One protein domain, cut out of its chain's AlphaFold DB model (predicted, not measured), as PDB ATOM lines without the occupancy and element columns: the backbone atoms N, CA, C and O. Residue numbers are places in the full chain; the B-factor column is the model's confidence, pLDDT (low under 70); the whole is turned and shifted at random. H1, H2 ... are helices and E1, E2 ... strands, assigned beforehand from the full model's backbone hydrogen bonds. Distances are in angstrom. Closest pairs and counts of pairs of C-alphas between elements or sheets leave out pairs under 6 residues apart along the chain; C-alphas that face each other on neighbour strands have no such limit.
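This is residues 83 to 177 of the 180 residues of an uncharacterized protein of Pseudomonas aeruginosa (UniProt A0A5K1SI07). A small pair of parallel strands, E1 and E2, sits at the junction of a T: the long helix H1 sticks out one way with residues 83 to 96, H2 and H3 extend roughly the opposite way, and H4 and H5 form the stem. The 95 printed residues have five named helices and two named strands, in the order H1 E1 H2 H3 E2 H4 H5, and the class is mostly helix. The sheet has the order E1, E2 and is parallel. The whole is loose, with a radius of gyration of the C-alphas of 16.9 A, and elongated, spanning 57 by 33 by 21 A.

H1, residues 83 to 100, touches no helix, and its residues 83 to 96 stand free. E1, residues 102 to 104, and E2, residues 141 to 143, are parallel neighbours at 33 degrees; N 104 and O 142 are 3.0 A apart, N 142 and O 102 3.2 A, both within hydrogen-bond range. With H2, residues 107 to 113, and H3, residues 124 to 138, they make a strand-helix-strand unit, two parallel neighbour strands with helices between, whose crossover is right-handed. H2 and H3 touch at a steep tilt of 67 degrees, opposite ways; their closest C-alphas, of Ala 107 and Gln 128, are 5.1 A apart. The closest C-alphas of H3 and E2, of Ser 135 and Thr 141, are 5.0 A apart. H4, residues 144 to 151, and H5, residues 162 to 175, touch at a steep tilt of 46 degrees, opposite ways; their closest C-alphas, of Leu 150 and Asn 165, are 6.0 A apart. H3 and H5 are close but not clearly touching, with the C-alphas of Arg 136 and Leu 175 closest at 6.5 A. H3 and H4 are apart. In H1, H2, H3, H4 and H5 every O i to N i+4 pair is within hydrogen-bond range.

H1 begins at C-alpha 83 (34.598, -18.407, 50.397) and is 25.2 A long from first to last C-alpha. E1 is 6.3 A long, H2 10.0 A and H3 21.2 A, ending at C-alpha 138 (28.383, -26.608, 17.819). E2 is 6.7 A long, H4 10.4 A and H5 20.0 A, ending at C-alpha 175 (27.303, -33.590, 22.947).

The C-alphas of Leu 83 and Leu 120, the two farthest apart, are 57.5 A apart. Without residues 83 to 96 the body spans 41 by 33 by 19 A. The printed part has no cut and no long link. The mean pLDDT of the printed part is 75.8; residues 98 to 101, 137 to 141, 152 to 160 and 177 are under 70.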
ATOM      1  N   LEU A  83      35.956 -18.078  50.834       70.25
ATOM      2  CA  LEU A  83      34.598 -18.407  50.397       70.25
ATOM      3  C   LEU A  83      34.015 -17.373  49.412       70.25
ATOM      4  O   LEU A  83      33.513 -17.790  48.367       70.25
ATOM      5  N   PRO A  84      34.112 -16.049  49.656       78.69
ATOM      6  CA  PRO A  84      33.624 -15.040  48.714       78.69
ATOM      7  C   PRO A  84      34.329 -15.088  47.354       78.69
ATOM      8  O   PRO A  84      33.678 -14.967  46.316       78.69
ATOM      9  N   LEU A  85      35.650 -15.303  47.349       75.06
ATOM     10  CA  LEU A  85      36.435 -15.405  46.120       75.06
ATOM     11  C   LEU A  85      36.010 -16.632  45.310       75.06
ATOM     12  O   LEU A  85      35.806 -16.533  44.104       75.06
ATOM     13  N   ARG A  86      35.779 -17.766  45.975       72.94
ATOM     14  CA  ARG A  86      35.336 -18.994  45.315       72.94
ATOM     15  C   ARG A  86      33.904 -18.911  44.799       72.94
ATOM     16  O   ARG A  86      33.639 -19.405  43.711       72.94
ATOM     17  N   VAL A  87      32.993 -18.266  45.530       81.00
ATOM     18  CA  VAL A  87      31.637 -17.989  45.027       81.00
ATOM     19  C   VAL A  87      31.717 -17.148  43.757       81.00
ATOM     20  O   VAL A  87      31.054 -17.479  42.780       81.00
ATOM     21  N   LYS A  88      32.569 -16.117  43.731       82.62
ATOM     22  CA  LYS A  88      32.797 -15.317  42.525       82.62
ATOM     23  C   LYS A  88      33.318 -16.174  41.366       82.62
ATOM     24  O   LYS A  88      32.722 -16.142  40.296       82.62
ATOM     25  N   THR A  89      34.362 -16.971  41.589       81.06
ATOM     26  CA  THR A  89      34.928 -17.852  40.557       81.06
ATOM     27  C   THR A  89      33.904 -18.860  40.040       81.06
ATOM     28  O   THR A  89      33.734 -18.988  38.836       81.06
ATOM     29  N   ILE A  90      33.150 -19.518  40.927       81.50
ATOM     30  CA  ILE A  90      32.103 -20.472  40.537       81.50
ATOM     31  C   ILE A  90      30.993 -19.771  39.750       81.50
ATOM     32  O   ILE A  90      30.491 -20.321  38.779       81.50
ATOM     33  N   VAL A  91      30.592 -18.560  40.136       83.50
ATOM     34  CA  VAL A  91      29.579 -17.796  39.395       83.50
ATOM     35  C   VAL A  91      30.085 -17.422  38.002       83.50
ATOM     36  O   VAL A  91      29.325 -17.536  37.042       83.50
ATOM     37  N   GLU A  92      31.350 -17.023  37.869       81.44
ATOM     38  CA  GLU A  92      31.985 -16.738  36.577       81.44
ATOM     39  C   GLU A  92      32.080 -18.001  35.706       81.44
ATOM     40  O   GLU A  92      31.712 -17.963  34.532       81.44
ATOM     41  N   GLU A  93      32.475 -19.138  36.281       77.19
ATOM     42  CA  GLU A  93      32.502 -20.436  35.599       77.19
ATOM     43  C   GLU A  93      31.102 -20.883  35.170       77.19
ATOM     44  O   GLU A  93      30.900 -21.265  34.021       77.19
ATOM     45  N   VAL A  94      30.099 -20.778  36.045       77.62
ATOM     46  CA  VAL A  94      28.703 -21.103  35.724       77.62
ATOM     47  C   VAL A  94      28.155 -20.163  34.653       77.62
ATOM     48  O   VAL A  94      27.430 -20.613  33.770       77.62
ATOM     49  N   ALA A  95      28.494 -18.873  34.682       74.69
ATOM     50  CA  ALA A  95      28.102 -17.929  33.640       74.69
ATOM     51  C   ALA A  95      28.759 -18.274  32.294       74.69
ATOM     52  O   ALA A  95      28.078 -18.266  31.269       74.69
ATOM     53  N   ALA A  96      30.041 -18.648  32.295       72.69
ATOM     54  CA  ALA A  96      30.750 -19.104  31.104       72.69
ATOM     55  C   ALA A  96      30.174 -20.423  30.559       72.69
ATOM     56  O   ALA A  96      29.993 -20.563  29.352       72.69
ATOM     57  N   LEU A  97      29.825 -21.372  31.432       71.38
ATOM     58  CA  LEU A  97      29.167 -22.626  31.055       71.38
ATOM     59  C   LEU A  97      27.757 -22.385  30.510       71.38
ATOM     60  O   LEU A  97      27.391 -22.960  29.493       71.38
ATOM     61  N   ARG A  98      26.979 -21.486  31.119       66.00
ATOM     62  CA  ARG A  98      25.659 -21.086  30.604       66.00
ATOM     63  C   ARG A  98      25.759 -20.381  29.255       66.00
ATOM     64  O   ARG A  98      24.941 -20.643  28.387       66.00
ATOM     65  N   ALA A  99      26.774 -19.542  29.049       66.50
ATOM     66  CA  ALA A  99      27.040 -18.934  27.745       66.50
ATOM     67  C   ALA A  99      27.447 -19.975  26.684       66.50
ATOM     68  O   ALA A  99      27.245 -19.754  25.492       66.50
ATOM     69  N   ARG A 100      27.997 -21.115  27.118       65.69
ATOM     70  CA  ARG A 100      28.361 -22.255  26.274       65.69
ATOM     71  C   ARG A 100      27.223 -23.245  26.026       65.69
ATOM     72  O   ARG A 100      27.379 -24.058  25.135       65.69
ATOM     73  N   VAL A 101      26.117 -23.215  26.771       65.56
ATOM     74  CA  VAL A 101      24.993 -24.150  26.592       65.56
ATOM     75  C   VAL A 101      23.778 -23.385  26.073       65.56
ATOM     76  O   VAL A 101      23.025 -22.786  26.837       65.56
ATOM     77  N   ALA A 102      23.578 -23.404  24.757       72.88
ATOM     78  CA  ALA A 102      22.420 -22.818  24.097       72.88
ATOM     79  C   ALA A 102      21.314 -23.873  23.909       72.88
ATOM     80  O   ALA A 102      21.491 -24.871  23.210       72.88
ATOM     81  N   VAL A 103      20.159 -23.661  24.543       71.38
ATOM     82  CA  VAL A 103      19.001 -24.554  24.391       71.38
ATOM     83  C   VAL A 103      18.267 -24.214  23.099       71.38
ATOM     84  O   VAL A 103      17.845 -23.075  22.902       71.38
ATOM     85  N   VAL A 104      18.132 -25.199  22.216       74.31
ATOM     86  CA  VAL A 104      17.462 -25.051  20.918       74.31
ATOM     87  C   VAL A 104      16.027 -25.578  21.035       74.31
ATOM     88  O   VAL A 104      15.839 -26.646  21.631       74.31
ATOM     89  N   PRO A 105      15.019 -24.859  20.501       76.06
ATOM     90  CA  PRO A 105      13.625 -25.300  20.542       76.06
ATOM     91  C   PRO A 105      13.443 -26.643  19.832       76.06
ATOM     92  O   PRO A 105      14.196 -26.975  18.919       76.06
ATOM     93  N   ASP A 106      12.427 -27.405  20.230       80.50
ATOM     94  CA  ASP A 106      12.098 -28.681  19.590       80.50
ATOM     95  C   ASP A 106      11.536 -28.497  18.163       80.50
ATOM     96  O   ASP A 106      10.966 -27.452  17.824       80.50
ATOM     97  N   ALA A 107      11.664 -29.526  17.318       83.19
ATOM     98  CA  ALA A 107      11.224 -29.478  15.923       83.19
ATOM     99  C   ALA A 107       9.733 -29.143  15.785       83.19
ATOM    100  O   ALA A 107       9.344 -28.426  14.862       83.19
ATOM    101  N   SER A 108       8.906 -29.600  16.726       82.81
ATOM    102  CA  SER A 108       7.476 -29.286  16.778       82.81
ATOM    103  C   SER A 108       7.210 -27.785  16.966       82.81
ATOM    104  O   SER A 108       6.383 -27.205  16.258       82.81
ATOM    105  N   THR A 109       7.950 -27.137  17.866       83.62
ATOM    106  CA  THR A 109       7.867 -25.697  18.136       83.62
ATOM    107  C   THR A 109       8.306 -24.884  16.926       83.62
ATOM    108  O   THR A 109       7.627 -23.933  16.540       83.62
ATOM    109  N   VAL A 110       9.404 -25.287  16.282       84.38
ATOM    110  CA  VAL A 110       9.888 -24.633  15.060       84.38
ATOM    111  C   VAL A 110       8.869 -24.800  13.931       84.38
ATOM    112  O   VAL A 110       8.511 -23.820  13.286       84.38
ATOM    113  N   TYR A 111       8.322 -26.002  13.732       85.44
ATOM    114  CA  TYR A 111       7.326 -26.280  12.693       85.44
ATOM    115  C   TYR A 111       6.018 -25.491  12.885       85.44
ATOM    116  O   TYR A 111       5.400 -25.026  11.920       85.44
ATOM    117  N   ALA A 112       5.594 -25.305  14.139       87.25
ATOM    118  CA  ALA A 112       4.428 -24.501  14.484       87.25
ATOM    119  C   ALA A 112       4.629 -23.005  14.188       87.25
ATOM    120  O   ALA A 112       3.657 -22.326  13.859       87.25
ATOM    121  N   ALA A 113       5.867 -22.509  14.239       87.62
ATOM    122  CA  ALA A 113       6.198 -21.121  13.925       87.62
ATOM    123  C   ALA A 113       6.293 -20.827  12.416       87.62
ATOM    124  O   ALA A 113       6.262 -19.660  12.036       87.62
ATOM    125  N   LEU A 114       6.394 -21.856  11.566       88.06
ATOM    126  CA  LEU A 114       6.483 -21.697  10.110       88.06
ATOM    127  C   LEU A 114       5.161 -21.262   9.476       88.06
ATOM    128  O   LEU A 114       4.085 -21.752   9.837       88.06
ATOM    129  N   ASP A 115       5.255 -20.437   8.440       89.00
ATOM    130  CA  ASP A 115       4.103 -20.043   7.635       89.00
ATOM    131  C   ASP A 115       3.647 -21.168   6.691       89.00
ATOM    132  O   ASP A 115       4.386 -22.097   6.351       89.00
ATOM    133  N   ALA A 116       2.407 -21.081   6.195       85.44
ATOM    134  CA  ALA A 116       1.809 -22.115   5.337       85.44
ATOM    135  C   ALA A 116       2.640 -22.426   4.077       85.44
ATOM    136  O   ALA A 116       2.664 -23.564   3.612       85.44
ATOM    137  N   ARG A 117       3.346 -21.424   3.539       86.62
ATOM    138  CA  ARG A 117       4.244 -21.599   2.391       86.62
ATOM    139  C   ARG A 117       5.524 -22.346   2.760       86.62
ATOM    140  O   ARG A 117       6.030 -23.106   1.944       86.62
ATOM    141  N   GLU A 118       6.046 -22.137   3.959       85.94
ATOM    142  CA  GLU A 118       7.279 -22.770   4.434       85.94
ATOM    143  C   GLU A 118       7.031 -24.242   4.784       85.94
ATOM    144  O   GLU A 118       7.839 -25.104   4.444       85.94
ATOM    145  N   ARG A 119       5.849 -24.558   5.329       86.44
ATOM    146  CA  ARG A 119       5.405 -25.941   5.587       86.44
ATOM    147  C   ARG A 119       5.220 -26.792   4.325       86.44
ATOM    148  O   ARG A 119       5.206 -28.010   4.422       86.44
ATOM    149  N   LEU A 120       5.096 -26.189   3.137       83.94
ATOM    150  CA  LEU A 120       5.038 -26.941   1.870       83.94
ATOM    151  C   LEU A 120       6.382 -27.584   1.496       83.94
ATOM    152  O   LEU A 120       6.396 -28.555   0.743       83.94
ATOM    153  N   PHE A 121       7.495 -27.037   1.989       83.00
ATOM    154  CA  PHE A 121       8.852 -27.465   1.625       83.00
ATOM    155  C   PHE A 121       9.641 -28.042   2.803       83.00
ATOM    156  O   PHE A 121      10.785 -28.461   2.632       83.00
ATOM    157  N   THR A 122       9.033 -28.085   3.986       83.19
ATOM    158  CA  THR A 122       9.653 -28.544   5.224       83.19
ATOM    159  C   THR A 122       8.728 -29.532   5.915       83.19
ATOM    160  O   THR A 122       7.525 -29.300   5.984       83.19
ATOM    161  N   SER A 123       9.292 -30.614   6.452       85.69
ATOM    162  CA  SER A 123       8.605 -31.520   7.374       85.69
ATOM    163  C   SER A 123       9.196 -31.395   8.784       85.69
ATOM    164  O   SER A 123      10.337 -30.939   8.929       85.69
ATOM    165  N   PRO A 124       8.462 -31.814   9.829       83.56
ATOM    166  CA  PRO A 124       9.002 -31.884  11.183       83.56
ATOM    167  C   PRO A 124      10.285 -32.728  11.269       83.56
ATOM    168  O   PRO A 124      11.209 -32.342  11.980       83.56
ATOM    169  N   GLU A 125      10.399 -33.823  10.503       84.88
ATOM    170  CA  GLU A 125      11.613 -34.653  10.501       84.88
ATOM    171  C   GLU A 125      12.825 -33.914   9.919       84.88
ATOM    172  O   GLU A 125      13.928 -34.019  10.453       84.88
ATOM    173  N   ASN A 126      12.637 -33.121   8.858       86.44
ATOM    174  CA  ASN A 126      13.731 -32.348   8.263       86.44
ATOM    175  C   ASN A 126      14.268 -31.283   9.228       86.44
ATOM    176  O   ASN A 126      15.476 -31.043   9.276       86.44
ATOM    177  N   ILE A 127      13.383 -30.667  10.018       86.00
ATOM    178  CA  ILE A 127      13.777 -29.735  11.079       86.00
ATOM    179  C   ILE A 127      14.568 -30.481  12.150       86.00
ATOM    180  O   ILE A 127      15.653 -30.037  12.514       86.00
ATOM    181  N   GLN A 128      14.065 -31.628  12.612       83.62
ATOM    182  CA  GLN A 128      14.726 -32.432  13.638       83.62
ATOM    183  C   GLN A 128      16.165 -32.787  13.237       83.62
ATOM    184  O   GLN A 128      17.102 -32.530  13.993       83.62
ATOM    185  N   VAL A 129      16.361 -33.277  12.010       84.00
ATOM    186  CA  VAL A 129      17.692 -33.599  11.473       84.00
ATOM    187  C   VAL A 129      18.601 -32.368  11.451       84.00
ATOM    188  O   VAL A 129      19.769 -32.466  11.828       84.00
ATOM    189  N   ALA A 130      18.091 -31.202  11.043       83.69
ATOM    190  CA  ALA A 130      18.873 -29.967  11.007       83.69
ATOM    191  C   ALA A 130      19.290 -29.494  12.411       83.69
ATOM    192  O   ALA A 130      20.443 -29.104  12.610       83.69
ATOM    193  N   LEU A 131      18.389 -29.569  13.395       80.38
ATOM    194  CA  LEU A 131      18.669 -29.202  14.786       80.38
ATOM    195  C   LEU A 131      19.690 -30.150  15.437       80.38
ATOM    196  O   LEU A 131      20.580 -29.711  16.172       80.38
ATOM    197  N   GLU A 132      19.609 -31.446  15.132       76.94
ATOM    198  CA  GLU A 132      20.581 -32.445  15.580       76.94
ATOM    199  C   GLU A 132      21.960 -32.225  14.946       76.94
ATOM    200  O   GLU A 132      22.974 -32.252  15.646       76.94
ATOM    201  N   ALA A 133      22.020 -31.950  13.638       76.81
ATOM    202  CA  ALA A 133      23.275 -31.624  12.958       76.81
ATOM    203  C   ALA A 133      23.909 -30.345  13.524       76.81
ATOM    204  O   ALA A 133      25.114 -30.320  13.785       76.81
ATOM    205  N   GLN A 134      23.102 -29.311  13.780       73.62
ATOM    206  CA  GLN A 134      23.563 -28.072  14.407       73.62
ATOM    207  C   GLN A 134      24.132 -28.328  15.808       73.62
ATOM    208  O   GLN A 134      25.156 -27.747  16.171       73.62
ATOM    209  N   SER A 135      23.516 -29.241  16.563       71.62
ATOM    210  CA  SER A 135      23.981 -29.610  17.901       71.62
ATOM    211  C   SER A 135      25.296 -30.365  17.910       71.62
ATOM    212  O   SER A 135      26.160 -30.089  18.741       71.62
ATOM    213  N   ARG A 136      25.507 -31.232  16.920       70.25
ATOM    214  CA  ARG A 136      26.781 -31.936  16.732       70.25
ATOM    215  C   ARG A 136      27.903 -31.018  16.248       70.25
ATOM    216  O   ARG A 136      29.044 -31.219  16.642       70.25
ATOM    217  N   LEU A 137      27.595 -30.027  15.409       67.81
ATOM    218  CA  LEU A 137      28.587 -29.066  14.914       67.81
ATOM    219  C   LEU A 137      29.020 -28.070  15.987       67.81
ATOM    220  O   LEU A 137      30.196 -27.723  16.059       67.81
ATOM    221  N   ASN A 138      28.079 -27.613  16.813       63.88
ATOM    222  CA  ASN A 138      28.383 -26.608  17.819       63.88
ATOM    223  C   ASN A 138      28.971 -27.212  19.098       63.88
ATOM    224  O   ASN A 138      29.724 -26.507  19.755       63.88
ATOM    225  N   GLY A 139      28.627 -28.450  19.492       62.62
ATOM    226  CA  GLY A 139      29.071 -29.056  20.769       62.62
ATOM    227  C   GLY A 139      28.672 -28.246  22.018       62.62
ATOM    228  O   GLY A 139      29.204 -28.426  23.110       62.62
ATOM    229  N   LEU A 140      27.773 -27.281  21.818       66.88
ATOM    230  CA  LEU A 140      27.404 -26.200  22.729       66.88
ATOM    231  C   LEU A 140      25.880 -26.022  22.765       66.88
ATOM    232  O   LEU A 140      25.373 -25.116  23.417       66.88
ATOM    233  N   THR A 141      25.119 -26.848  22.041       67.50
ATOM    234  CA  THR A 141      23.658 -26.778  22.042       67.50
ATOM    235  C   THR A 141      23.040 -28.096  22.468       67.50
ATOM    236  O   THR A 141      23.504 -29.169  22.090       67.50
ATOM    237  N   VAL A 142      21.970 -27.996  23.251       70.69
ATOM    238  CA  VAL A 142      21.159 -29.128  23.712       70.69
ATOM    239  C   VAL A 142      19.724 -28.866  23.268       70.69
ATOM    240  O   VAL A 142      19.239 -27.739  23.390       70.69
ATOM    241  N   SER A 143      19.038 -29.871  22.727       72.75
ATOM    242  CA  SER A 143      17.635 -29.712  22.338       72.75
ATOM    243  C   SER A 143      16.726 -29.689  23.569       72.75
ATOM    244  O   SER A 143      16.933 -30.431  24.533       72.75
ATOM    245  N   GLU A 144      15.681 -28.862  23.537       71.69
ATOM    246  CA  GLU A 144      14.667 -28.818  24.598       71.69
ATOM    247  C   GLU A 144      14.018 -30.198  24.819       71.69
ATOM    248  O   GLU A 144      13.772 -30.596  25.955       71.69
ATOM    249  N   GLY A 145      13.819 -30.974  23.748       74.94
ATOM    250  CA  GLY A 145      13.317 -32.348  23.829       74.94
ATOM    251  C   GLY A 145      14.250 -33.309  24.578       74.94
ATOM    252  O   GLY A 145      13.773 -34.213  25.261       74.94
ATOM    253  N   LEU A 146      15.573 -33.120  24.508       76.38
ATOM    254  CA  LEU A 146      16.529 -33.885  25.318       76.38
ATOM    255  C   LEU A 146      16.410 -33.494  26.798       76.38
ATOM    256  O   LEU A 146      16.336 -34.374  27.652       76.38
ATOM    257  N   LEU A 147      16.310 -32.195  27.104       76.81
ATOM    258  CA  LEU A 147      16.116 -31.721  28.480       76.81
ATOM    259  C   LEU A 147      14.805 -32.227  29.087       76.81
ATOM    260  O   LEU A 147      14.801 -32.660  30.236       76.81
ATOM    261  N   ARG A 148      13.714 -32.233  28.316       76.19
ATOM    262  CA  ARG A 148      12.435 -32.814  28.743       76.19
ATOM    263  C   ARG A 148      12.565 -34.309  29.004       76.19
ATOM    264  O   ARG A 148      12.201 -34.738  30.080       76.19
ATOM    265  N   ARG A 149      13.207 -35.085  28.120       76.38
ATOM    266  CA  ARG A 149      13.475 -36.519  28.370       76.38
ATOM    267  C   ARG A 149      14.302 -36.781  29.636       76.38
ATOM    268  O   ARG A 149      14.108 -37.812  30.269       76.38
ATOM    269  N   LEU A 150      15.225 -35.886  29.988       76.56
ATOM    270  CA  LEU A 150      16.008 -35.988  31.224       76.56
ATOM    271  C   LEU A 150      15.193 -35.625  32.474       76.56
ATOM    272  O   LEU A 150      15.427 -36.200  33.533       76.56
ATOM    273  N   LEU A 151      14.272 -34.663  32.361       73.06
ATOM    274  CA  LEU A 151      13.426 -34.184  33.461       73.06
ATOM    275  C   LEU A 151      12.181 -35.057  33.675       73.06
ATOM    276  O   LEU A 151      11.776 -35.261  34.813       73.06
ATOM    277  N   ASP A 152      11.625 -35.617  32.603       69.50
ATOM    278  CA  ASP A 152      10.455 -36.503  32.581       69.50
ATOM    279  C   ASP A 152      10.833 -37.956  32.931       69.50
ATOM    280  O   ASP A 152      10.130 -38.898  32.567       69.50
ATOM    281  N   SER A 153      11.954 -38.169  33.633       58.75
ATOM    282  CA  SER A 153      12.356 -39.506  34.079       58.75
ATOM    283  C   SER A 153      11.325 -40.161  34.991       58.75
ATOM    284  O   SER A 153      11.297 -41.382  35.104       58.75
ATOM    285  N   ASP A 154      10.471 -39.347  35.605       53.28
ATOM    286  CA  ASP A 154       9.227 -39.766  36.225       53.28
ATOM    287  C   ASP A 154       8.130 -39.569  35.172       53.28
ATOM    288  O   ASP A 154       7.564 -38.482  35.048       53.28
ATOM    289  N   GLY A 155       7.877 -40.583  34.338       53.66
ATOM    290  CA  GLY A 155       6.851 -40.485  33.297       53.66
ATOM    291  C   GLY A 155       5.487 -40.062  33.866       53.66
ATOM    292  O   GLY A 155       5.238 -40.165  35.066       53.66
ATOM    293  N   ILE A 156       4.556 -39.654  32.999       53.56
ATOM    294  CA  ILE A 156       3.181 -39.264  33.383       53.56
ATOM    295  C   ILE A 156       2.472 -40.362  34.222       53.56
ATOM    296  O   ILE A 156       1.596 -40.048  35.025       53.56
ATOM    297  N   ASP A 157       2.927 -41.619  34.117       56.72
ATOM    298  CA  ASP A 157       2.429 -42.791  34.855       56.72
ATOM    299  C   ASP A 157       3.346 -43.275  36.010       56.72
ATOM    300  O   ASP A 157       3.138 -44.356  36.562       56.72
ATOM    301  N   GLY A 158       4.372 -42.507  36.398       55.81
ATOM    302  CA  GLY A 158       5.208 -42.771  37.583       55.81
ATOM    303  C   GLY A 158       6.179 -43.957  37.480       55.81
ATOM    304  O   GLY A 158       6.737 -44.378  38.494       55.81
ATOM    305  N   ILE A 159       6.397 -44.510  36.284       59.66
ATOM    306  CA  ILE A 159       7.381 -45.577  36.057       59.66
ATOM    307  C   ILE A 159       8.684 -44.945  35.569       59.66
ATOM    308  O   ILE A 159       8.749 -44.413  34.462       59.66
ATOM    309  N   PHE A 160       9.723 -45.026  36.399       64.69
ATOM    310  CA  PHE A 160      11.069 -44.587  36.043       64.69
ATOM    311  C   PHE A 160      11.687 -45.543  35.017       64.69
ATOM    312  O   PHE A 160      12.107 -46.652  35.364       64.69
ATOM    313  N   ASP A 161      11.759 -45.123  33.751       71.31
ATOM    314  CA  ASP A 161      12.507 -45.850  32.725       71.31
ATOM    315  C   ASP A 161      13.995 -45.484  32.809       71.31
ATOM    316  O   ASP A 161      14.506 -44.564  32.159       71.31
ATOM    317  N   ALA A 162      14.706 -46.244  33.642       71.88
ATOM    318  CA  ALA A 162      16.142 -46.103  33.840       71.88
ATOM    319  C   ALA A 162      16.940 -46.234  32.533       71.88
ATOM    320  O   ALA A 162      18.002 -45.627  32.400       71.88
ATOM    321  N   GLN A 163      16.447 -47.017  31.568       76.31
ATOM    322  CA  GLN A 163      17.145 -47.267  30.314       76.31
ATOM    323  C   GLN A 163      17.040 -46.057  29.384       76.31
ATOM    324  O   GLN A 163      18.042 -45.647  28.791       76.31
ATOM    325  N   GLN A 164      15.861 -45.442  29.304       76.50
ATOM    326  CA  GLN A 164      15.650 -44.234  28.510       76.50
ATOM    327  C   GLN A 164      16.373 -43.017  29.106       76.50
ATOM    328  O   GLN A 164      16.998 -42.250  28.368       76.50
ATOM    329  N   ASN A 165      16.378 -42.890  30.435       78.44
ATOM    330  CA  ASN A 165      17.129 -41.853  31.141       78.44
ATOM    331  C   ASN A 165      18.651 -42.019  30.939       78.44
ATOM    332  O   ASN A 165      19.350 -41.082  30.548       78.44
ATOM    333  N   TYR A 166      19.169 -43.244  31.088       79.69
ATOM    334  CA  TYR A 166      20.582 -43.533  30.843       79.69
ATOM    335  C   TYR A 166      21.006 -43.202  29.404       79.69
ATOM    336  O   TYR A 166      22.069 -42.611  29.191       79.69
ATOM    337  N   ALA A 167      20.168 -43.527  28.414       81.69
ATOM    338  CA  ALA A 167      20.419 -43.187  27.016       81.69
ATOM    339  C   ALA A 167      20.459 -41.666  26.783       81.69
ATOM    340  O   ALA A 167      21.371 -41.177  26.116       81.69
ATOM    341  N   ALA A 168      19.533 -40.908  27.380       80.88
ATOM    342  CA  ALA A 168      19.518 -39.448  27.290       80.88
ATOM    343  C   ALA A 168      20.758 -38.807  27.947       80.88
ATOM    344  O   ALA A 168      21.336 -37.864  27.404       80.88
ATOM    345  N   HIS A 169      21.235 -39.350  29.073       81.81
ATOM    346  CA  HIS A 169      22.485 -38.901  29.696       81.81
ATOM    347  C   HIS A 169      23.725 -39.216  28.852       81.81
ATOM    348  O   HIS A 169      24.646 -38.400  28.798       81.81
ATOM    349  N   GLN A 170      23.771 -40.373  28.185       81.19
ATOM    350  CA  GLN A 170      24.855 -40.680  27.249       81.19
ATOM    351  C   GLN A 170      24.857 -39.733  26.046       81.19
ATOM    352  O   GLN A 170      25.921 -39.262  25.645       81.19
ATOM    353  N   GLU A 171      23.677 -39.415  25.510       80.12
ATOM    354  CA  GLU A 171      23.507 -38.446  24.425       80.12
ATOM    355  C   GLU A 171      24.028 -37.057  24.839       80.12
ATOM    356  O   GLU A 171      24.811 -36.448  24.110       80.12
ATOM    357  N   LEU A 172      23.697 -36.600  26.053       79.62
ATOM    358  CA  LEU A 172      24.204 -35.340  26.607       79.62
ATOM    359  C   LEU A 172      25.732 -35.341  26.771       79.62
ATOM    360  O   LEU A 172      26.392 -34.383  26.372       79.62
ATOM    361  N   ARG A 173      26.311 -36.414  27.321       78.69
ATOM    362  CA  ARG A 173      27.772 -36.539  27.477       78.69
ATOM    363  C   ARG A 173      28.502 -36.519  26.141       78.69
ATOM    364  O   ARG A 173      29.559 -35.901  26.032       78.69
ATOM    365  N   ALA A 174      27.939 -37.177  25.129       77.75
ATOM    366  CA  ALA A 174      28.491 -37.168  23.781       77.75
ATOM    367  C   ALA A 174      28.476 -35.753  23.177       77.75
ATOM    368  O   ALA A 174      29.461 -35.350  22.562       77.75
ATOM    369  N   LEU A 175      27.403 -34.984  23.396       73.38
ATOM    370  CA  LEU A 175      27.303 -33.590  22.947       73.38
ATOM    371  C   LEU A 175      28.287 -32.659  23.669       73.38
ATOM    372  O   LEU A 175      28.847 -31.766  23.040       73.38
ATOM    373  N   LEU A 176      28.524 -32.884  24.963       70.94
ATOM    374  CA  LEU A 176      29.441 -32.082  25.780       70.94
ATOM    375  C   LEU A 176      30.911 -32.505  25.663       70.94
ATOM    376  O   LEU A 176      31.769 -31.910  26.313       70.94
ATOM    377  N   SER A 177      31.233 -33.501  24.829       66.25
ATOM    378  CA  SER A 177      32.581 -34.074  24.700       66.25
ATOM    379  C   SER A 177      33.181 -34.589  26.024       66.25
ATOM    380  O   SER A 177      34.397 -34.690  26.159       66.25
TER     381      SER A 177